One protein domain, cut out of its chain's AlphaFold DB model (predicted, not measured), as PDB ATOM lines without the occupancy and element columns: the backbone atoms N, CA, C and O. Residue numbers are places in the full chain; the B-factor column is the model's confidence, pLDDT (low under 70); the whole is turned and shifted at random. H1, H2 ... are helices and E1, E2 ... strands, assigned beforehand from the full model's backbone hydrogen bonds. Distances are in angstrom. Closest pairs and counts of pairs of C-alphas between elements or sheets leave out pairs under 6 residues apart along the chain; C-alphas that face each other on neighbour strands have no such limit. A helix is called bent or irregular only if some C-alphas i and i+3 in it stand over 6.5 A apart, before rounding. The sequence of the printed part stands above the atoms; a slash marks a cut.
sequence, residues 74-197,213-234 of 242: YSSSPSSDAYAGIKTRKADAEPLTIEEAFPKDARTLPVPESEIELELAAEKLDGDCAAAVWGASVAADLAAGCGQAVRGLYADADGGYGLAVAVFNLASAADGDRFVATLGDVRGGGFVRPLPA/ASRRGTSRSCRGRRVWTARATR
ATOM      1  N   TYR A  74      23.708 -47.893  16.879       70.19
ATOM      2  CA  TYR A  74      22.717 -46.918  16.467       70.19
ATOM      3  C   TYR A  74      23.110 -45.517  16.928       70.19
ATOM      4  O   TYR A  74      23.627 -45.343  18.030       70.19
ATOM      5  N   SER A  75      22.874 -44.533  16.066       72.12
ATOM      6  CA  SER A  75      23.003 -43.113  16.353       72.12
ATOM      7  C   SER A  75      21.776 -42.395  15.796       72.12
ATOM      8  O   SER A  75      21.295 -42.705  14.707       72.12
ATOM      9  N   SER A  76      21.264 -41.421  16.531       71.38
ATOM     10  CA  SER A  76      20.164 -40.563  16.108       71.38
ATOM     11  C   SER A  76      20.588 -39.105  16.219       71.38
ATOM     12  O   SER A  76      21.367 -38.725  17.091       71.38
ATOM     13  N   SER A  77      20.080 -38.269  15.320       63.72
ATOM     14  CA  SER A  77      20.091 -36.820  15.489       63.72
ATOM     15  C   SER A  77      18.636 -36.351  15.478       63.72
ATOM     16  O   SER A  77      17.963 -36.550  14.461       63.72
ATOM     17  N   PRO A  78      18.112 -35.787  16.586       59.31
ATOM     18  CA  PRO A  78      16.750 -35.262  16.615       59.31
ATOM     19  C   PRO A  78      16.588 -34.117  15.606       59.31
ATOM     20  O   PRO A  78      17.570 -33.516  15.159       59.31
ATOM     21  N   SER A  79      15.347 -33.803  15.229       62.56
ATOM     22  CA  SER A  79      15.077 -32.627  14.396       62.56
ATOM     23  C   SER A  79      15.518 -31.344  15.098       62.56
ATOM     24  O   SER A  79      15.182 -31.134  16.261       62.56
ATOM     25  N   SER A  80      16.220 -30.469  14.379       64.38
ATOM     26  CA  SER A  80      16.560 -29.126  14.852       64.38
ATOM     27  C   SER A  80      15.502 -28.090  14.457       64.38
ATOM     28  O   SER A  80      14.747 -28.280  13.497       64.38
ATOM     29  N   ASP A  81      15.502 -26.945  15.147       66.25
ATOM     30  CA  ASP A  81      14.593 -25.817  14.884       66.25
ATOM     31  C   ASP A  81      14.680 -25.261  13.454       66.25
ATOM     32  O   ASP A  81      13.729 -24.648  12.969       66.25
ATOM     33  N   ALA A  82      15.769 -25.546  12.729       59.72
ATOM     34  CA  ALA A  82      15.917 -25.233  11.306       59.72
ATOM     35  C   ALA A  82      14.786 -25.816  10.429       59.72
ATOM     36  O   ALA A  82      14.543 -25.323   9.330       59.72
ATOM     37  N   TYR A  83      14.070 -26.838  10.914       60.56
ATOM     38  CA  TYR A  83      12.946 -27.471  10.218       60.56
ATOM     39  C   TYR A  83      11.573 -27.127  10.816       60.56
ATOM     40  O   TYR A  83      10.560 -27.673  10.378       60.56
ATOM     41  N   ALA A  84      11.503 -26.194  11.773       63.59
ATOM     42  CA  ALA A  84      10.264 -25.816  12.457       63.59
ATOM     43  C   ALA A  84       9.178 -25.229  11.530       63.59
ATOM     44  O   ALA A  84       8.004 -25.238  11.905       63.59
ATOM     45  N   GLY A  85       9.543 -24.758  10.332       62.81
ATOM     46  CA  GLY A  85       8.597 -24.305   9.303       62.81
ATOM     47  C   GLY A  85       7.846 -25.433   8.581       62.81
ATOM     48  O   GLY A  85       6.794 -25.178   8.009       62.81
ATOM     49  N   ILE A  86       8.340 -26.678   8.631       60.28
ATOM     50  CA  ILE A  86       7.757 -27.840   7.934       60.28
ATOM     51  C   ILE A  86       7.513 -28.962   8.959       60.28
ATOM     52  O   ILE A  86       8.033 -30.072   8.866       60.28
ATOM     53  N   LYS A  87       6.737 -28.642  10.005       72.31
ATOM     54  CA  LYS A  87       6.373 -29.583  11.084       72.31
ATOM     55  C   LYS A  87       5.363 -30.652  10.665       72.31
ATOM     56  O   LYS A  87       5.229 -31.652  11.367       72.31
ATOM     57  N   THR A  88       4.636 -30.442   9.567       75.50
ATOM     58  CA  THR A  88       3.591 -31.355   9.076       75.50
ATOM     59  C   THR A  88       3.615 -31.426   7.555       75.50
ATOM     60  O   THR A  88       3.891 -30.413   6.911       75.50
ATOM     61  N   ARG A  89       3.229 -32.572   6.982       76.06
ATOM     62  CA  ARG A  89       3.060 -32.727   5.525       76.06
ATOM     63  C   ARG A  89       2.003 -31.778   4.943       76.06
ATOM     64  O   ARG A  89       2.044 -31.458   3.770       76.06
ATOM     65  N   LYS A  90       1.077 -31.235   5.745       76.38
ATOM     66  CA  LYS A  90       0.120 -30.226   5.249       76.38
ATOM     67  C   LYS A  90       0.791 -28.931   4.760       76.38
ATOM     68  O   LYS A  90       0.165 -28.196   4.009       76.38
ATOM     69  N   ALA A  91       2.028 -28.652   5.181       74.31
ATOM     70  CA  ALA A  91       2.820 -27.515   4.701       74.31
ATOM     71  C   ALA A  91       3.632 -27.820   3.423       74.31
ATOM     72  O   ALA A  91       4.196 -26.905   2.834       74.31
ATOM     73  N   ASP A  92       3.705 -29.090   3.023       72.25
ATOM     74  CA  ASP A  92       4.443 -29.605   1.867       72.25
ATOM     75  C   ASP A  92       3.680 -30.833   1.339       72.25
ATOM     76  O   ASP A  92       3.948 -31.981   1.705       72.25
ATOM     77  N   ALA A  93       2.621 -30.555   0.574       75.69
ATOM     78  CA  ALA A  93       1.666 -31.561   0.114       75.69
ATOM     79  C   ALA A  93       2.144 -32.337  -1.127       75.69
ATOM     80  O   ALA A  93       1.452 -33.261  -1.559       75.69
ATOM     81  N   GLU A  94       3.293 -31.976  -1.709       83.25
ATOM     82  CA  GLU A  94       3.804 -32.624  -2.914       83.25
ATOM     83  C   GLU A  94       4.299 -34.051  -2.596       83.25
ATOM     84  O   GLU A  94       5.002 -34.264  -1.596       83.25
ATOM     85  N   PRO A  95       3.927 -35.066  -3.404       86.19
ATOM     86  CA  PRO A  95       4.402 -36.432  -3.214       86.19
ATOM     87  C   PRO A  95       5.930 -36.504  -3.214       86.19
ATOM     88  O   PRO A  95       6.591 -35.811  -3.974       86.19
ATOM     89  N   LEU A  96       6.499 -37.382  -2.389       86.25
ATOM     90  CA  LEU A  96       7.932 -37.654  -2.409       86.25
ATOM     91  C   LEU A  96       8.337 -38.301  -3.734       86.25
ATOM     92  O   LEU A  96       7.826 -39.369  -4.085       86.25
ATOM     93  N   THR A  97       9.274 -37.661  -4.422       91.69
ATOM     94  CA  THR A  97       9.918 -38.144  -5.646       91.69
ATOM     95  C   THR A  97      11.276 -38.785  -5.348       91.69
ATOM     96  O   THR A  97      11.827 -38.662  -4.249       91.69
ATOM     97  N   ILE A  98      11.822 -39.501  -6.333       92.06
ATOM     98  CA  ILE A  98      13.155 -40.107  -6.230       92.06
ATOM     99  C   ILE A  98      14.225 -39.018  -6.363       92.06
ATOM    100  O   ILE A  98      15.183 -38.996  -5.598       92.06
ATOM    101  N   GLU A  99      14.013 -38.061  -7.262       91.44
ATOM    102  CA  GLU A  99      14.921 -36.969  -7.606       91.44
ATOM    103  C   GLU A  99      15.156 -35.990  -6.442       91.44
ATOM    104  O   GLU A  99      16.249 -35.439  -6.312       91.44
ATOM    105  N   GLU A 100      14.167 -35.793  -5.563       87.62
ATOM    106  CA  GLU A 100      14.332 -35.029  -4.316       87.62
ATOM    107  C   GLU A 100      15.198 -35.753  -3.275       87.62
ATOM    108  O   GLU A 100      15.913 -35.109  -2.503       87.62
ATOM    109  N   ALA A 101      15.101 -37.085  -3.213       88.69
ATOM    110  CA  ALA A 101      15.839 -37.908  -2.258       88.69
ATOM    111  C   ALA A 101      17.270 -38.200  -2.736       88.69
ATOM    112  O   ALA A 101      18.200 -38.203  -1.927       88.69
ATOM    113  N   PHE A 102      17.433 -38.410  -4.044       91.62
ATOM    114  CA  PHE A 102      18.677 -38.744  -4.733       91.62
ATOM    115  C   PHE A 102      18.884 -37.822  -5.951       91.62
ATOM    116  O   PHE A 102      18.818 -38.267  -7.102       91.62
ATOM    117  N   PRO A 103      19.143 -36.518  -5.728       91.56
ATOM    118  CA  PRO A 103      19.478 -35.600  -6.812       91.56
ATOM    119  C   PRO A 103      20.751 -36.057  -7.536       91.56
ATOM    120  O   PRO A 103      21.560 -36.807  -6.988       91.56
ATOM    121  N   LYS A 104      20.957 -35.573  -8.768       90.38
ATOM    122  CA  LYS A 104      22.080 -35.983  -9.636       90.38
ATOM    123  C   LYS A 104      23.436 -35.928  -8.921       90.38
ATOM    124  O   LYS A 104      24.177 -36.904  -8.965       90.38
ATOM    125  N   ASP A 105      23.689 -34.849  -8.186       89.25
ATOM    126  CA  ASP A 105      24.945 -34.605  -7.460       89.25
ATOM    127  C   ASP A 105      25.128 -35.510  -6.224       89.25
ATOM    128  O   ASP A 105      26.207 -35.563  -5.646       89.25
ATOM    129  N   ALA A 106      24.077 -36.228  -5.810       88.25
ATOM    130  CA  ALA A 106      24.094 -37.195  -4.713       88.25
ATOM    131  C   ALA A 106      24.085 -38.656  -5.194       88.25
ATOM    132  O   ALA A 106      24.038 -39.555  -4.357       88.25
ATOM    133  N   ARG A 107      24.129 -38.928  -6.509       90.44
ATOM    134  CA  ARG A 107      24.238 -40.303  -7.048       90.44
ATOM    135  C   ARG A 107      25.583 -40.965  -6.747       90.44
ATOM    136  O   ARG A 107      25.672 -42.190  -6.754       90.44
ATOM    137  N   THR A 108      26.577 -40.155  -6.412       90.88
ATOM    138  CA  THR A 108      27.925 -40.564  -6.039       90.88
ATOM    139  C   THR A 108      28.250 -39.963  -4.675       90.88
ATOM    140  O   THR A 108      28.053 -38.768  -4.462       90.88
ATOM    141  N   LEU A 109      28.713 -40.784  -3.731       88.81
ATOM    142  CA  LEU A 109      29.014 -40.363  -2.362       88.81
ATOM    143  C   LEU A 109      30.454 -40.740  -1.978       88.81
ATOM    144  O   LEU A 109      30.736 -41.932  -1.816       88.81
ATOM    145  N   PRO A 110      31.356 -39.766  -1.752       88.00
ATOM    146  CA  PRO A 110      32.679 -40.053  -1.214       88.00
ATOM    147  C   PRO A 110      32.568 -40.497   0.249       88.00
ATOM    148  O   PRO A 110      31.826 -39.912   1.048       88.00
ATOM    149  N   VAL A 111      33.323 -41.525   0.636       82.06
ATOM    150  CA  VAL A 111      33.438 -41.943   2.035       82.06
ATOM    151  C   VAL A 111      34.530 -41.102   2.710       82.06
ATOM    152  O   VAL A 111      35.694 -41.227   2.328       82.06
ATOM    153  N   PRO A 112      34.206 -40.277   3.731       79.81
ATOM    154  CA  PRO A 112      35.200 -39.443   4.406       79.81
ATOM    155  C   PRO A 112      36.389 -40.257   4.915       79.81
ATOM    156  O   PRO A 112      36.200 -41.372   5.404       79.81
ATOM    157  N   GLU A 113      37.585 -39.667   4.829       82.62
ATOM    158  CA  GLU A 113      38.857 -40.266   5.270       82.62
ATOM    159  C   GLU A 113      39.262 -41.539   4.491       82.62
ATOM    160  O   GLU A 113      40.042 -42.354   4.982       82.62
ATOM    161  N   SER A 114      38.765 -41.719   3.261       80.50
ATOM    162  CA  SER A 114      39.171 -42.813   2.369       80.50
ATOM    163  C   SER A 114      39.040 -42.446   0.890       80.50
ATOM    164  O   SER A 114      38.298 -41.534   0.542       80.50
ATOM    165  N   GLU A 115      39.708 -43.204   0.022       83.94
ATOM    166  CA  GLU A 115      39.594 -43.102  -1.446       83.94
ATOM    167  C   GLU A 115      38.374 -43.870  -2.003       83.94
ATOM    168  O   GLU A 115      38.249 -44.062  -3.208       83.94
ATOM    169  N   ILE A 116      37.478 -44.348  -1.130       83.75
ATOM    170  CA  ILE A 116      36.312 -45.146  -1.522       83.75
ATOM    171  C   ILE A 116      35.169 -44.223  -1.931       83.75
ATOM    172  O   ILE A 116      34.672 -43.418  -1.138       83.75
ATOM    173  N   GLU A 117      34.695 -44.427  -3.150       88.00
ATOM    174  CA  GLU A 117      33.503 -43.801  -3.700       88.00
ATOM    175  C   GLU A 117      32.350 -44.817  -3.744       88.00
ATOM    176  O   GLU A 117      32.550 -45.981  -4.102       88.00
ATOM    177  N   LEU A 118      31.147 -44.405  -3.334       89.31
ATOM    178  CA  LEU A 118      29.943 -45.239  -3.395       89.31
ATOM    179  C   LEU A 118      28.987 -44.701  -4.459       89.31
ATOM    180  O   LEU A 118      28.541 -43.557  -4.371       89.31
ATOM    181  N   GLU A 119      28.600 -45.550  -5.403       91.50
ATOM    182  CA  GLU A 119      27.622 -45.227  -6.444       91.50
ATOM    183  C   GLU A 119      26.229 -45.720  -6.051       91.50
ATOM    184  O   GLU A 119      26.095 -46.799  -5.467       91.50
ATOM    185  N   LEU A 120      25.184 -44.973  -6.405       91.00
ATOM    186  CA  LEU A 120      23.789 -45.377  -6.237       91.00
ATOM    187  C   LEU A 120      23.456 -46.560  -7.166       91.00
ATOM    188  O   LEU A 120      23.173 -46.391  -8.348       91.00
ATOM    189  N   ALA A 121      23.498 -47.769  -6.609       89.38
ATOM    190  CA  ALA A 121      23.319 -49.037  -7.312       89.38
ATOM    191  C   ALA A 121      21.846 -49.471  -7.442       89.38
ATOM    192  O   ALA A 121      21.522 -50.286  -8.303       89.38
ATOM    193  N   ALA A 122      20.955 -48.962  -6.585       90.19
ATOM    194  CA  ALA A 122      19.510 -49.154  -6.703       90.19
ATOM    195  C   ALA A 122      18.748 -48.013  -6.018       90.19
ATOM    196  O   ALA A 122      19.154 -47.556  -4.951       90.19
ATOM    197  N   GLU A 123      17.610 -47.611  -6.580       93.62
ATOM    198  CA  GLU A 123      16.674 -46.645  -5.995       93.62
ATOM    199  C   GLU A 123      15.223 -47.108  -6.199       93.62
ATOM    200  O   GLU A 123      14.919 -47.824  -7.154       93.62
ATOM    201  N   LYS A 124      14.324 -46.770  -5.268       94.19
ATOM    202  CA  LYS A 124      12.906 -47.151  -5.335       94.19
ATOM    203  C   LYS A 124      12.017 -46.196  -4.543       94.19
ATOM    204  O   LYS A 124      12.330 -45.877  -3.401       94.19
ATOM    205  N   LEU A 125      10.861 -45.844  -5.100       94.69
ATOM    206  CA  LEU A 125       9.726 -45.284  -4.366       94.69
ATOM    207  C   LEU A 125       8.741 -46.413  -3.998       94.69
ATOM    208  O   LEU A 125       8.224 -47.107  -4.871       94.69
ATOM    209  N   ASP A 126       8.489 -46.607  -2.706       93.44
ATOM    210  CA  ASP A 126       7.465 -47.502  -2.165       93.44
ATOM    211  C   ASP A 126       6.246 -46.679  -1.702       93.44
ATOM    212  O   ASP A 126       6.371 -45.783  -0.865       93.44
ATOM    213  N   GLY A 127       5.056 -47.001  -2.222       90.56
ATOM    214  CA  GLY A 127       3.779 -46.457  -1.727       90.56
ATOM    215  C   GLY A 127       3.264 -47.144  -0.454       90.56
ATOM    216  O   GLY A 127       2.426 -46.590   0.246       90.56
ATOM    217  N   ASP A 128       3.794 -48.327  -0.132       91.31
ATOM    218  CA  ASP A 128       3.580 -49.018   1.140       91.31
ATOM    219  C   ASP A 128       4.860 -48.940   1.981       91.31
ATOM    220  O   ASP A 128       5.876 -49.564   1.661       91.31
ATOM    221  N   CYS A 129       4.817 -48.187   3.081       91.88
ATOM    222  CA  CYS A 129       5.979 -48.024   3.946       91.88
ATOM    223  C   CYS A 129       6.381 -49.311   4.690       91.88
ATOM    224  O   CYS A 129       7.523 -49.404   5.145       91.88
ATOM    225  N   ALA A 130       5.507 -50.323   4.788       91.56
ATOM    226  CA  ALA A 130       5.856 -51.608   5.394       91.56
ATOM    227  C   ALA A 130       6.885 -52.360   4.536       91.56
ATOM    228  O   ALA A 130       7.781 -53.021   5.062       91.56
ATOM    229  N   ALA A 131       6.855 -52.164   3.212       90.62
ATOM    230  CA  ALA A 131       7.865 -52.685   2.297       90.62
ATOM    231  C   ALA A 131       9.263 -52.059   2.498       90.62
ATOM    232  O   ALA A 131      10.254 -52.620   2.012       90.62
ATOM    233  N   ALA A 132       9.379 -50.939   3.216       90.88
ATOM    234  CA  ALA A 132      10.649 -50.278   3.505       90.88
ATOM    235  C   ALA A 132      11.299 -50.709   4.835       90.88
ATOM    236  O   ALA A 132      12.420 -50.284   5.128       90.88
ATOM    237  N   VAL A 133      10.651 -51.579   5.619       89.00
ATOM    238  CA  VAL A 133      11.141 -52.032   6.931       89.00
ATOM    239  C   VAL A 133      11.035 -53.548   7.127       89.00
ATOM    240  O   VAL A 133      10.381 -54.271   6.376       89.00
ATOM    241  N   TRP A 134      11.724 -54.024   8.156       88.56
ATOM    242  CA  TRP A 134      11.542 -55.324   8.783       88.56
ATOM    243  C   TRP A 134      10.978 -55.144  10.195       88.56
ATOM    244  O   TRP A 134      11.318 -54.161  10.858       88.56
ATOM    245  N   GLY A 135      10.243 -56.145  10.679       86.81
ATOM    246  CA  GLY A 135       9.737 -56.226  12.049       86.81
ATOM    247  C   GLY A 135       8.397 -55.515  12.257       86.81
ATOM    248  O   GLY A 135       8.216 -54.355  11.879       86.81
ATOM    249  N   ALA A 136       7.453 -56.214  12.892       84.38
ATOM    250  CA  ALA A 136       6.080 -55.743  13.070       84.38
ATOM    251  C   ALA A 136       5.982 -54.445  13.895       84.38
ATOM    252  O   ALA A 136       5.222 -53.553  13.530       84.38
ATOM    253  N   SER A 137       6.784 -54.290  14.956       83.44
ATOM    254  CA  SER A 137       6.774 -53.081  15.801       83.44
ATOM    255  C   SER A 137       7.175 -51.823  15.024       83.44
ATOM    256  O   SER A 137       6.529 -50.786  15.135       83.44
ATOM    257  N   VAL A 138       8.202 -51.929  14.174       86.81
ATOM    258  CA  VAL A 138       8.682 -50.825  13.326       86.81
ATOM    259  C   VAL A 138       7.636 -50.448  12.270       86.81
ATOM    260  O   VAL A 138       7.459 -49.271  11.961       86.81
ATOM    261  N   ALA A 139       6.916 -51.434  11.733       88.88
ATOM    262  CA  ALA A 139       5.834 -51.212  10.779       88.88
ATOM    263  C   ALA A 139       4.590 -50.581  11.423       88.88
ATOM    264  O   ALA A 139       3.987 -49.685  10.833       88.88
ATOM    265  N   ALA A 140       4.238 -51.001  12.642       86.50
ATOM    266  CA  ALA A 140       3.118 -50.453  13.401       86.50
ATOM    267  C   ALA A 140       3.308 -48.959  13.716       86.50
ATOM    268  O   ALA A 140       2.366 -48.181  13.579       86.50
ATOM    269  N   ASP A 141       4.528 -48.526  14.054       87.19
ATOM    270  CA  ASP A 141       4.805 -47.098  14.256       87.19
ATOM    271  C   ASP A 141       4.690 -46.274  12.965       87.19
ATOM    272  O   ASP A 141       4.201 -45.141  13.004       87.19
ATOM    273  N   LEU A 142       5.073 -46.838  11.813       88.44
ATOM    274  CA  LEU A 142       4.896 -46.190  10.508       88.44
ATOM    275  C   LEU A 142       3.420 -46.104  10.086       88.44
ATOM    276  O   LEU A 142       3.034 -45.103   9.479       88.44
ATOM    277  N   ALA A 143       2.589 -47.085  10.452       86.19
ATOM    278  CA  ALA A 143       1.153 -47.097  10.145       86.19
ATOM    279  C   ALA A 143       0.392 -45.886  10.717       86.19
ATOM    280  O   ALA A 143      -0.661 -45.516  10.205       86.19
ATOM    281  N   ALA A 144       0.950 -45.213  11.725       79.50
ATOM    282  CA  ALA A 144       0.375 -44.008  12.313       79.50
ATOM    283  C   ALA A 144       0.496 -42.734  11.441       79.50
ATOM    284  O   ALA A 144      -0.056 -41.702  11.817       79.50
ATOM    285  N   GLY A 145       1.207 -42.755  10.304       83.94
ATOM    286  CA  GLY A 145       1.301 -41.559   9.452       83.94
ATOM    287  C   GLY A 145       2.168 -41.635   8.191       83.94
ATOM    288  O   GLY A 145       2.315 -40.621   7.499       83.94
ATOM    289  N   CYS A 146       2.775 -42.777   7.871       90.00
ATOM    290  CA  CYS A 146       3.602 -42.908   6.677       90.00
ATOM    291  C   CYS A 146       2.748 -43.005   5.407       90.00
ATOM    292  O   CYS A 146       1.796 -43.773   5.355       90.00
ATOM    293  N   GLY A 147       3.070 -42.197   4.392       89.75
ATOM    294  CA  GLY A 147       2.371 -42.226   3.096       89.75
ATOM    295  C   GLY A 147       3.209 -42.762   1.939       89.75
ATOM    296  O   GLY A 147       2.653 -43.271   0.975       89.75
ATOM    297  N   GLN A 148       4.532 -42.615   2.019       92.94
ATOM    298  CA  GLN A 148       5.500 -43.069   1.019       92.94
ATOM    299  C   GLN A 148       6.857 -43.288   1.697       92.94
ATOM    300  O   GLN A 148       7.190 -42.593   2.664       92.94
ATOM    301  N   ALA A 149       7.678 -44.173   1.142       93.12
ATOM    302  CA  ALA A 149       9.088 -44.292   1.488       93.12
ATOM    303  C   ALA A 149       9.941 -44.348   0.215       93.12
ATOM    304  O   ALA A 149       9.695 -45.182  -0.650       93.12
ATOM    305  N   VAL A 150      10.964 -43.500   0.096       94.38
ATOM    306  CA  VAL A 150      12.001 -43.663  -0.936       94.38
ATOM    307  C   VAL A 150      13.180 -44.406  -0.335       94.38
ATOM    308  O   VAL A 150      13.620 -44.077   0.760       94.38
ATOM    309  N   ARG A 151      13.712 -45.406  -1.030       94.00
ATOM    310  CA  ARG A 151      14.895 -46.161  -0.618       94.00
ATOM    311  C   ARG A 151      15.970 -46.103  -1.684       94.00
ATOM    312  O   ARG A 151      15.666 -46.087  -2.870       94.00
ATOM    313  N   GLY A 152      17.218 -46.118  -1.240       92.00
ATOM    314  CA  GLY A 152      18.403 -46.182  -2.083       92.00
ATOM    315  C   GLY A 152      19.417 -47.160  -1.508       92.00
ATOM    316  O   GLY A 152      19.467 -47.381  -0.295       92.00
ATOM    317  N   LEU A 153      20.231 -47.748  -2.372       89.62
ATOM    318  CA  LEU A 153      21.400 -48.531  -2.004       89.62
ATOM    319  C   LEU A 153      22.602 -47.980  -2.759       89.62
ATOM    320  O   LEU A 153      22.660 -48.080  -3.980       89.62
ATOM    321  N   TYR A 154      23.574 -47.468  -2.020       89.25
ATOM    322  CA  TYR A 154      24.884 -47.129  -2.547       89.25
ATOM    323  C   TYR A 154      25.862 -48.276  -2.308       89.25
ATOM    324  O   TYR A 154      25.848 -48.880  -1.228       89.25
ATOM    325  N   ALA A 155      26.728 -48.543  -3.282       87.44
ATOM    326  CA  ALA A 155      27.808 -49.511  -3.158       87.44
ATOM    327  C   ALA A 155      29.043 -49.114  -3.981       87.44
ATOM    328  O   ALA A 155      28.915 -48.627  -5.106       87.44
ATOM    329  N   ASP A 156      30.229 -49.378  -3.437       85.00
ATOM    330  CA  ASP A 156      31.521 -49.290  -4.138       85.00
ATOM    331  C   ASP A 156      31.581 -50.264  -5.322       85.00
ATOM    332  O   ASP A 156      30.862 -51.263  -5.326       85.00
ATOM    333  N   ALA A 157      32.441 -50.017  -6.313       77.69
ATOM    334  CA  ALA A 157      32.557 -50.869  -7.505       77.69
ATOM    335  C   ALA A 157      32.747 -52.367  -7.167       77.69
ATOM    336  O   ALA A 157      32.089 -53.225  -7.760       77.69
ATOM    337  N   ASP A 158      33.561 -52.666  -6.149       74.88
ATOM    338  CA  ASP A 158      33.896 -54.028  -5.701       74.88
ATOM    339  C   ASP A 158      32.823 -54.697  -4.813       74.88
ATOM    340  O   ASP A 158      32.916 -55.889  -4.502       74.88
ATOM    341  N   GLY A 159      31.798 -53.959  -4.370       67.56
ATOM    342  CA  GLY A 159      30.757 -54.459  -3.463       67.56
ATOM    343  C   GLY A 159      31.247 -54.793  -2.042       67.56
ATOM    344  O   GLY A 159      30.632 -55.614  -1.349       67.56
ATOM    345  N   GLY A 160      32.359 -54.203  -1.595       68.19
ATOM    346  CA  GLY A 160      32.882 -54.326  -0.232       68.19
ATOM    347  C   GLY A 160      32.186 -53.414   0.790       68.19
ATOM    348  O   GLY A 160      32.138 -53.738   1.986       68.19
ATOM    349  N   TYR A 161      31.610 -52.304   0.326       65.25
ATOM    350  CA  TYR A 161      31.002 -51.242   1.123       65.25
ATOM    351  C   TYR A 161      29.566 -50.980   0.666       65.25
ATOM    352  O   TYR A 161      29.312 -50.686  -0.494       65.25
ATOM    353  N   GLY A 162      28.616 -51.044   1.602       80.44
ATOM    354  CA  GLY A 162      27.201 -50.780   1.342       80.44
ATOM    355  C   GLY A 162      26.651 -49.667   2.229       80.44
ATOM    356  O   GLY A 162      26.902 -49.620   3.437       80.44
ATOM    357  N   LEU A 163      25.848 -48.781   1.651       83.81
ATOM    358  CA  LEU A 163      25.089 -47.767   2.376       83.81
ATOM    359  C   LEU A 163      23.648 -47.781   1.872       83.81
ATOM    360  O   LEU A 163      23.356 -47.288   0.789       83.81
ATOM    361  N   ALA A 164      22.739 -48.330   2.671       86.50
ATOM    362  CA  ALA A 164      21.314 -48.195   2.410       86.50
ATOM    363  C   ALA A 164      20.820 -46.852   2.961       86.50
ATOM    364  O   ALA A 164      21.228 -46.422   4.042       86.50
ATOM    365  N   VAL A 165      19.930 -46.200   2.224       89.06
ATOM    366  CA  VAL A 165      19.261 -44.955   2.605       89.06
ATOM    367  C   VAL A 165      17.757 -45.185   2.509       89.06
ATOM    368  O   VAL A 165      17.297 -45.869   1.599       89.06
ATOM    369  N   ALA A 166      16.986 -44.638   3.444       90.50
ATOM    370  CA  ALA A 166      15.529 -44.614   3.371       90.50
ATOM    371  C   ALA A 166      15.003 -43.247   3.805       90.50
ATOM    372  O   ALA A 166      15.422 -42.714   4.827       90.50
ATOM    373  N   VAL A 167      14.076 -42.677   3.050       90.44
ATOM    374  CA  VAL A 167      13.425 -41.404   3.335       90.44
ATOM    375  C   VAL A 167      11.943 -41.676   3.518       90.44
ATOM    376  O   VAL A 167      11.250 -42.004   2.559       90.44
ATOM    377  N   PHE A 168      11.457 -41.555   4.751       90.31
ATOM    378  CA  PHE A 168      10.041 -41.753   5.057       90.31
ATOM    379  C   PHE A 168       9.300 -40.418   4.977       90.31
ATOM    380  O   PHE A 168       9.666 -39.446   5.649       90.31
ATOM    381  N   ASN A 169       8.239 -40.389   4.170       89.25
ATOM    382  CA  ASN A 169       7.261 -39.315   4.160       89.25
ATOM    383  C   ASN A 169       6.235 -39.598   5.268       89.25
ATOM    384  O   ASN A 169       5.383 -40.475   5.120       89.25
ATOM    385  N   LEU A 170       6.325 -38.875   6.388       88.00
ATOM    386  CA  LEU A 170       5.480 -39.032   7.583       88.00
ATOM    387  C   LEU A 170       4.472 -37.879   7.700       88.00
ATOM    388  O   LEU A 170       4.555 -36.911   6.947       88.00
ATOM    389  N   ALA A 171       3.468 -38.003   8.569       85.88
ATOM    390  CA  ALA A 171       2.431 -36.980   8.716       85.88
ATOM    391  C   ALA A 171       2.962 -35.729   9.443       85.88
ATOM    392  O   ALA A 171       2.656 -34.599   9.046       85.88
ATOM    393  N   SER A 172       3.795 -35.929  10.470       79.81
ATOM    394  CA  SER A 172       4.428 -34.862  11.245       79.81
ATOM    395  C   SER A 172       5.884 -35.152  11.624       79.81
ATOM    396  O   SER A 172       6.354 -36.292  11.601       79.81
ATOM    397  N   ALA A 173       6.598 -34.102  12.041       78.00
ATOM    398  CA  ALA A 173       7.924 -34.228  12.638       78.00
ATOM    399  C   ALA A 173       7.908 -35.086  13.921       78.00
ATOM    400  O   ALA A 173       8.832 -35.871  14.119       78.00
ATOM    401  N   ALA A 174       6.835 -35.006  14.720       80.56
ATOM    402  CA  ALA A 174       6.674 -35.774  15.956       80.56
ATOM    403  C   ALA A 174       6.537 -37.286  15.697       80.56
ATOM    404  O   ALA A 174       7.105 -38.087  16.437       80.56
ATOM    405  N   ASP A 175       5.868 -37.687  14.610       81.62
ATOM    406  CA  ASP A 175       5.853 -39.090  14.165       81.62
ATOM    407  C   ASP A 175       7.256 -39.556  13.771       81.62
ATOM    408  O   ASP A 175       7.666 -40.675  14.076       81.62
ATOM    409  N   GLY A 176       8.030 -38.664  13.150       79.75
ATOM    410  CA  GLY A 176       9.437 -38.894  12.863       79.75
ATOM    411  C   GLY A 176      10.311 -39.017  14.107       79.75
ATOM    412  O   GLY A 176      11.272 -39.786  14.086       79.75
ATOM    413  N   ASP A 177      10.038 -38.259  15.169       79.50
ATOM    414  CA  ASP A 177      10.774 -38.337  16.436       79.50
ATOM    415  C   ASP A 177      10.443 -39.633  17.183       79.50
ATOM    416  O   ASP A 177      11.359 -40.346  17.589       79.50
ATOM    417  N   ARG A 178       9.157 -40.000  17.246       83.44
ATOM    418  CA  ARG A 178       8.684 -41.287  17.778       83.44
ATOM    419  C   ARG A 178       9.316 -42.473  17.049       83.44
ATOM    420  O   ARG A 178       9.948 -43.298  17.691       83.44
ATOM    421  N   PHE A 179       9.252 -42.512  15.716       84.38
ATOM    422  CA  PHE A 179       9.857 -43.586  14.915       84.38
ATOM    423  C   PHE A 179      11.378 -43.723  15.131       84.38
ATOM    424  O   PHE A 179      11.935 -44.821  15.101       84.38
ATOM    425  N   VAL A 180      12.063 -42.601  15.376       80.69
ATOM    426  CA  VAL A 180      13.496 -42.566  15.707       80.69
ATOM    427  C   VAL A 180      13.777 -43.108  17.107       80.69
ATOM    428  O   VAL A 180      14.747 -43.848  17.266       80.69
ATOM    429  N   ALA A 181      12.935 -42.791  18.092       81.88
ATOM    430  CA  ALA A 181      13.014 -43.377  19.428       81.88
ATOM    431  C   ALA A 181      12.792 -44.899  19.374       81.88
ATOM    432  O   ALA A 181      13.678 -45.646  19.790       81.88
ATOM    433  N   THR A 182      11.711 -45.358  18.724       82.88
ATOM    434  CA  THR A 182      11.408 -46.787  18.538       82.88
ATOM    435  C   THR A 182      12.615 -47.546  18.002       82.88
ATOM    436  O   THR A 182      13.004 -48.556  18.577       82.88
ATOM    437  N   LEU A 183      13.264 -47.060  16.938       80.25
ATOM    438  CA  LEU A 183      14.415 -47.742  16.334       80.25
ATOM    439  C   LEU A 183      15.690 -47.742  17.201       80.25
ATOM    440  O   LEU A 183      16.604 -48.524  16.927       80.25
ATOM    441  N   GLY A 184      15.757 -46.915  18.249       77.06
ATOM    442  CA  GLY A 184      16.761 -47.025  19.308       77.06
ATOM    443  C   GLY A 184      16.433 -48.094  20.353       77.06
ATOM    444  O   GLY A 184      17.348 -48.791  20.811       77.06
ATOM    445  N   ASP A 185      15.146 -48.244  20.670       80.12
ATOM    446  CA  ASP A 185      14.624 -49.146  21.700       80.12
ATOM    447  C   ASP A 185      14.486 -50.596  21.198       80.12
ATOM    448  O   ASP A 185      14.919 -51.532  21.876       80.12
ATOM    449  N   VAL A 186      13.970 -50.814  19.978       70.12
ATOM    450  CA  VAL A 186      13.713 -52.154  19.404       70.12
ATOM    451  C   VAL A 186      14.968 -52.834  18.839       70.12
ATOM    452  O   VAL A 186      15.010 -53.305  17.701       70.12
ATOM    453  N   ARG A 187      16.025 -52.948  19.648       66.62
ATOM    454  CA  ARG A 187      17.240 -53.697  19.282       66.62
ATOM    455  C   ARG A 187      16.916 -55.176  19.036       66.62
ATOM    456  O   ARG A 187      16.773 -55.950  19.974       66.62
ATOM    457  N   GLY A 188      16.835 -55.564  17.764       63.22
ATOM    458  CA  GLY A 188      16.448 -56.909  17.319       63.22
ATOM    459  C   GLY A 188      14.986 -57.041  16.872       63.22
ATOM    460  O   GLY A 188      14.646 -58.055  16.276       63.22
ATOM    461  N   GLY A 189      14.139 -56.031  17.106       65.50
ATOM    462  CA  GLY A 189      12.703 -56.051  16.777       65.50
ATOM    463  C   GLY A 189      12.340 -55.503  15.392       65.50
ATOM    464  O   GLY A 189      11.160 -55.385  15.070       65.50
ATOM    465  N   GLY A 190      13.336 -55.136  14.581       73.25
ATOM    466  CA  GLY A 190      13.146 -54.573  13.246       73.25
ATOM    467  C   GLY A 190      14.210 -53.544  12.864       73.25
ATOM    468  O   GLY A 190      15.051 -53.167  13.688       73.25
ATOM    469  N   PHE A 191      14.206 -53.127  11.593       82.00
ATOM    470  CA  PHE A 191      14.999 -52.006  11.069       82.00
ATOM    471  C   PHE A 191      14.586 -51.643   9.630       82.00
ATOM    472  O   PHE A 191      13.805 -52.357   9.008       82.00
ATOM    473  N   VAL A 192      15.151 -50.571   9.067       85.06
ATOM    474  CA  VAL A 192      15.054 -50.246   7.631       85.06
ATOM    475  C   VAL A 192      15.563 -51.410   6.772       85.06
ATOM    476  O   VAL A 192      16.674 -51.896   6.988       85.06
ATOM    477  N   ARG A 193      14.771 -51.817   5.771       86.62
ATOM    478  CA  ARG A 193      15.081 -52.893   4.819       86.62
ATOM    479  C   ARG A 193      15.819 -52.333   3.590       86.62
ATOM    480  O   ARG A 193      15.190 -51.610   2.810       86.62
ATOM    481  N   PRO A 194      17.105 -52.673   3.362       84.12
ATOM    482  CA  PRO A 194      17.829 -52.312   2.145       84.12
ATOM    483  C   PRO A 194      17.131 -52.812   0.875       84.12
ATOM    484  O   PRO A 194      16.361 -53.775   0.906       84.12
ATOM    485  N   LEU A 195      17.425 -52.169  -0.253       85.69
ATOM    486  CA  LEU A 195      17.116 -52.723  -1.571       85.69
ATOM    487  C   LEU A 195      18.104 -53.856  -1.915       85.69
ATOM    488  O   LEU A 195      19.220 -53.866  -1.386       85.69
ATOM    489  N   PRO A 196      17.730 -54.811  -2.785       77.50
ATOM    490  CA  PRO A 196      18.715 -55.652  -3.455       77.50
ATOM    491  C   PRO A 196      19.595 -54.786  -4.372       77.50
ATOM    492  O   PRO A 196      19.123 -53.804  -4.943       77.50
ATOM    493  N   ALA A 197      20.867 -55.154  -4.526       64.31
ATOM    494  CA  ALA A 197      21.700 -54.612  -5.595       64.31
ATOM    495  C   ALA A 197      21.352 -55.346  -6.896       64.31
ATOM    496  O   ALA A 197      21.562 -56.557  -6.991       64.31
ATOM    497  N   ALA A 213      28.110 -57.787   8.899       52.12
ATOM    498  CA  ALA A 213      28.634 -56.431   8.754       52.12
ATOM    499  C   ALA A 213      28.540 -55.631  10.066       52.12
ATOM    500  O   ALA A 213      27.596 -55.802  10.841       52.12
ATOM    501  N   SER A 214      29.478 -54.700  10.285       52.03
ATOM    502  CA  SER A 214      29.302 -53.662  11.308       52.03
ATOM    503  C   SER A 214      28.267 -52.671  10.787       52.03
ATOM    504  O   SER A 214      28.550 -51.903   9.868       52.03
ATOM    505  N   ARG A 215      27.051 -52.738  11.333       61.44
ATOM    506  CA  ARG A 215      25.915 -51.941  10.864       61.44
ATOM    507  C   ARG A 215      25.753 -50.696  11.731       61.44
ATOM    508  O   ARG A 215      25.539 -50.839  12.934       61.44
ATOM    509  N   ARG A 216      25.842 -49.508  11.122       55.19
ATOM    510  CA  ARG A 216      25.606 -48.208  11.777       55.19
ATOM    511  C   ARG A 216      24.364 -47.539  11.207       55.19
ATOM    512  O   ARG A 216      24.340 -47.253  10.012       55.19
ATOM    513  N   GLY A 217      23.370 -47.287  12.054       54.81
ATOM    514  CA  GLY A 217      22.212 -46.459  11.707       54.81
ATOM    515  C   GLY A 217      22.450 -44.984  12.038       54.81
ATOM    516  O   GLY A 217      23.041 -44.677  13.074       54.81
ATOM    517  N   THR A 218      21.986 -44.073  11.186       54.94
ATOM    518  CA  THR A 218      21.840 -42.642  11.485       54.94
ATOM    519  C   THR A 218      20.489 -42.155  10.984       54.94
ATOM    520  O   THR A 218      20.122 -42.435   9.848       54.94
ATOM    521  N   SER A 219      19.764 -41.402  11.809       55.31
ATOM    522  CA  SER A 219      18.544 -40.705  11.393       55.31
ATOM    523  C   SER A 219      18.714 -39.196  11.488       55.31
ATOM    524  O   SER A 219      19.305 -38.709  12.452       55.31
ATOM    525  N   ARG A 220      18.164 -38.469  10.511       55.72
ATOM    526  CA  ARG A 220      18.067 -37.004  10.483       55.72
ATOM    527  C   ARG A 220      16.687 -36.582   9.974       55.72
ATOM    528  O   ARG A 220      16.082 -37.264   9.149       55.72
ATOM    529  N   SER A 221      16.206 -35.434  10.432       46.03
ATOM    530  CA  SER A 221      14.981 -34.811   9.918       46.03
ATOM    531  C   SER A 221      15.334 -33.665   8.984       46.03
ATOM    532  O   SER A 221      16.095 -32.796   9.393       46.03
ATOM    533  N   CYS A 222      14.756 -33.636   7.783       46.47
ATOM    534  CA  CYS A 222      14.922 -32.556   6.810       46.47
ATOM    535  C   CYS A 222      13.573 -32.276   6.125       46.47
ATOM    536  O   CYS A 222      13.008 -33.168   5.504       46.47
ATOM    537  N   ARG A 223      13.055 -31.041   6.211       48.94
ATOM    538  CA  ARG A 223      11.784 -30.613   5.571       48.94
ATOM    539  C   ARG A 223      10.566 -31.514   5.880       48.94
ATOM    540  O   ARG A 223       9.885 -31.968   4.974       48.94
ATOM    541  N   GLY A 224      10.329 -31.861   7.147       46.31
ATOM    542  CA  GLY A 224       9.230 -32.769   7.540       46.31
ATOM    543  C   GLY A 224       9.393 -34.239   7.107       46.31
ATOM    544  O   GLY A 224       8.664 -35.105   7.585       46.31
ATOM    545  N   ARG A 225      10.389 -34.542   6.268       50.84
ATOM    546  CA  ARG A 225      10.742 -35.873   5.764       50.84
ATOM    547  C   ARG A 225      11.936 -36.400   6.580       50.84
ATOM    548  O   ARG A 225      12.790 -35.628   7.032       50.84
ATOM    549  N   ARG A 226      11.997 -37.707   6.860       50.75
ATOM    550  CA  ARG A 226      13.037 -38.293   7.740       50.75
ATOM    551  C   ARG A 226      14.002 -39.140   6.924       50.75
ATOM    552  O   ARG A 226      13.599 -40.175   6.404       50.75
ATOM    553  N   VAL A 227      15.261 -38.707   6.834       53.69
ATOM    554  CA  VAL A 227      16.336 -39.411   6.124       53.69
ATOM    555  C   VAL A 227      17.060 -40.336   7.097       53.69
ATOM    556  O   VAL A 227      17.730 -39.897   8.034       53.69
ATOM    557  N   TRP A 228      16.942 -41.626   6.831       50.50
ATOM    558  CA  TRP A 228      17.662 -42.711   7.468       50.50
ATOM    559  C   TRP A 228      18.815 -43.172   6.597       50.50
ATOM    560  O   TRP A 228      18.655 -43.363   5.396       50.50
ATOM    561  N   THR A 229      19.961 -43.428   7.213       55.72
ATOM    562  CA  THR A 229      21.103 -44.064   6.566       55.72
ATOM    563  C   THR A 229      21.588 -45.248   7.394       55.72
ATOM    564  O   THR A 229      21.600 -45.221   8.626       55.72
ATOM    565  N   ALA A 230      21.959 -46.324   6.710       55.09
ATOM    566  CA  ALA A 230      22.373 -47.591   7.285       55.09
ATOM    567  C   ALA A 230      23.639 -48.060   6.565       55.09
ATOM    568  O   ALA A 230      23.578 -48.584   5.452       55.09
ATOM    569  N   ARG A 231      24.804 -47.847   7.181       55.16
ATOM    570  CA  ARG A 231      26.089 -48.276   6.612       55.16
ATOM    571  C   ARG A 231      26.399 -49.704   7.044       55.16
ATOM    572  O   ARG A 231      26.377 -49.986   8.241       55.16
ATOM    573  N   ALA A 232      26.756 -50.556   6.092       56.06
ATOM    574  CA  ALA A 232      27.357 -51.863   6.301       56.06
ATOM    575  C   ALA A 232      28.744 -51.901   5.650       56.06
ATOM    576  O   ALA A 232      28.910 -51.585   4.475       56.06
ATOM    577  N   THR A 233      29.746 -52.322   6.412       54.66
ATOM    578  CA  THR A 233      31.062 -52.670   5.866       54.66
ATOM    579  C   THR A 233      31.251 -54.178   5.955       54.66
ATOM    580  O   THR A 233      30.990 -54.768   7.015       54.66
ATOM    581  N   ARG A 234      31.739 -54.825   4.884       49.53
ATOM    582  CA  ARG A 234      32.277 -56.183   5.033       49.53
ATOM    583  C   ARG A 234      33.407 -56.111   6.054       49.53
ATOM    584  O   ARG A 234      34.394 -55.407   5.853       49.53
TER     585      ARG A 234
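What this domain is: This is residues 74 to 197 and 213 to 234 of the 242 residues of an uncharacterized protein of Actinomadura sp. CNU-125 (UniProt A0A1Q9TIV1). A seven-stranded sheet, twisted and curled like part of a barrel, wraps partly round H3, H4 and H5, with H4 between the other two. The short H2 lies on the sheet's other face, over the E4 part, and H1 lies out by the turn between E6 and E7. The printed part has 146 residues, in the order E1, H1, H2, E2, E3, H3, H4, E4, E5, H5, E6, E7, and its class is mixed, helices and strands. The sheet runs E1, E6, E7, E5, E4, E3, E2; it is mixed, with E1 and E6 parallel and the other neighbours antiparallel. The whole is compact, with a radius of gyration of the C-alphas of 14.7 A and spans of 42 by 34 by 28 A.

Where its parts are: Find C-alpha 74 at (22.717, -46.918, 16.467), where strand E1, residues 74 to 76, begins. Next come the helices H1, residues 81 to 86, and H2, residues 98 to 101. H1 is irregular: C-alphas 82 and 85 are 7.6 A apart. Strand E2, residues 108 to 110, leads to E3, residues 117 to 126, which runs 26.3 A. Then look for helices H3, residues 129 to 132, and H4, residues 136 to 143, which is 10.4 A long. Strands E4, residues 148 to 155, and E5, residues 161 to 169, measure 23.6 A and 26.7 A. Helix H5 runs 18.7 A from C-alpha 173 at (7.924, -34.228, 12.638) to C-alpha 185. After the cut, E6, residues 214 to 222, runs 25.9 A, and E7, residues 225 to 233, runs 26.4 A to C-alpha 233 at (31.062, -52.670, 5.866).

How they stand to each other: Start at the edge strand E1, parallel to E6, where N 75 and O 217 are 3.0 A apart, within hydrogen-bond range. E6 and E7 form a hairpin, with N 218 and O 229 at 2.8 A. E7 is antiparallel to E5, with N 228 and O 166 at 2.7 A. E5 and E4 are a hairpin too, with N 167 and O 150 at 2.7 A. E4 is antiparallel to E3, with N 151 and O 124 at 2.8 A. E3's pairing is staggered: residues 119 to 126 pair with E4, and residues 117 to 119 with the edge strand E2, where N 109 and O 118 are 2.9 A apart; E2 and E3 form a hairpin. H5 is on the sheet at a height of 9.0 A, over E6 and E7, and runs along the strands, at 8 degrees to E6 on the local plane. H4 is not on the sheet; it touches residues 178 to 183 of H5 at a shallow tilt of 5 degrees, opposite ways, the closest C-alphas being those of Asp 141 and Phe 179, 6.2 A apart. H4 also touches H3, with the C-alphas of Ala 139 and Ala 130 closest at 5.4 A. H3, at a height of 7.8 A, and H2, at 8.1 A, are on opposite faces of the sheet, each only just over E4, with 3 C-alphas falling on it. H1 is on the sheet; its closest C-alpha pair with E6 is Tyr 83 and Cys 222, 6.4 A. In H4 and H5 every O i to N i+4 pair is within hydrogen-bond range; in H1 it is 0 of 2, beside 2 of 3 O i to N i+3 pairs, and H2 and H3 are too short for an O i to N i+4 pair.

The domain as a whole: The C-alphas farthest apart, those of Lys 90 and Asp 158, are 42.7 A apart. Residues 198 to 212 are not printed, and C-alphas 197 and 213 stand 16.0 A apart across this cut, in the link from H5 to E6. Of the links printed whole, H1 to H2 is long, with 11 residues. In residues 186 to 197, which hold no named element, residues 191 to 192 pair antiparallel with residues 133 to 134. The mean pLDDT of the printed part is 77.9; under 70 are residues 77 to 86, 159 to 161, 187 to 189, 197 and 213 to 234.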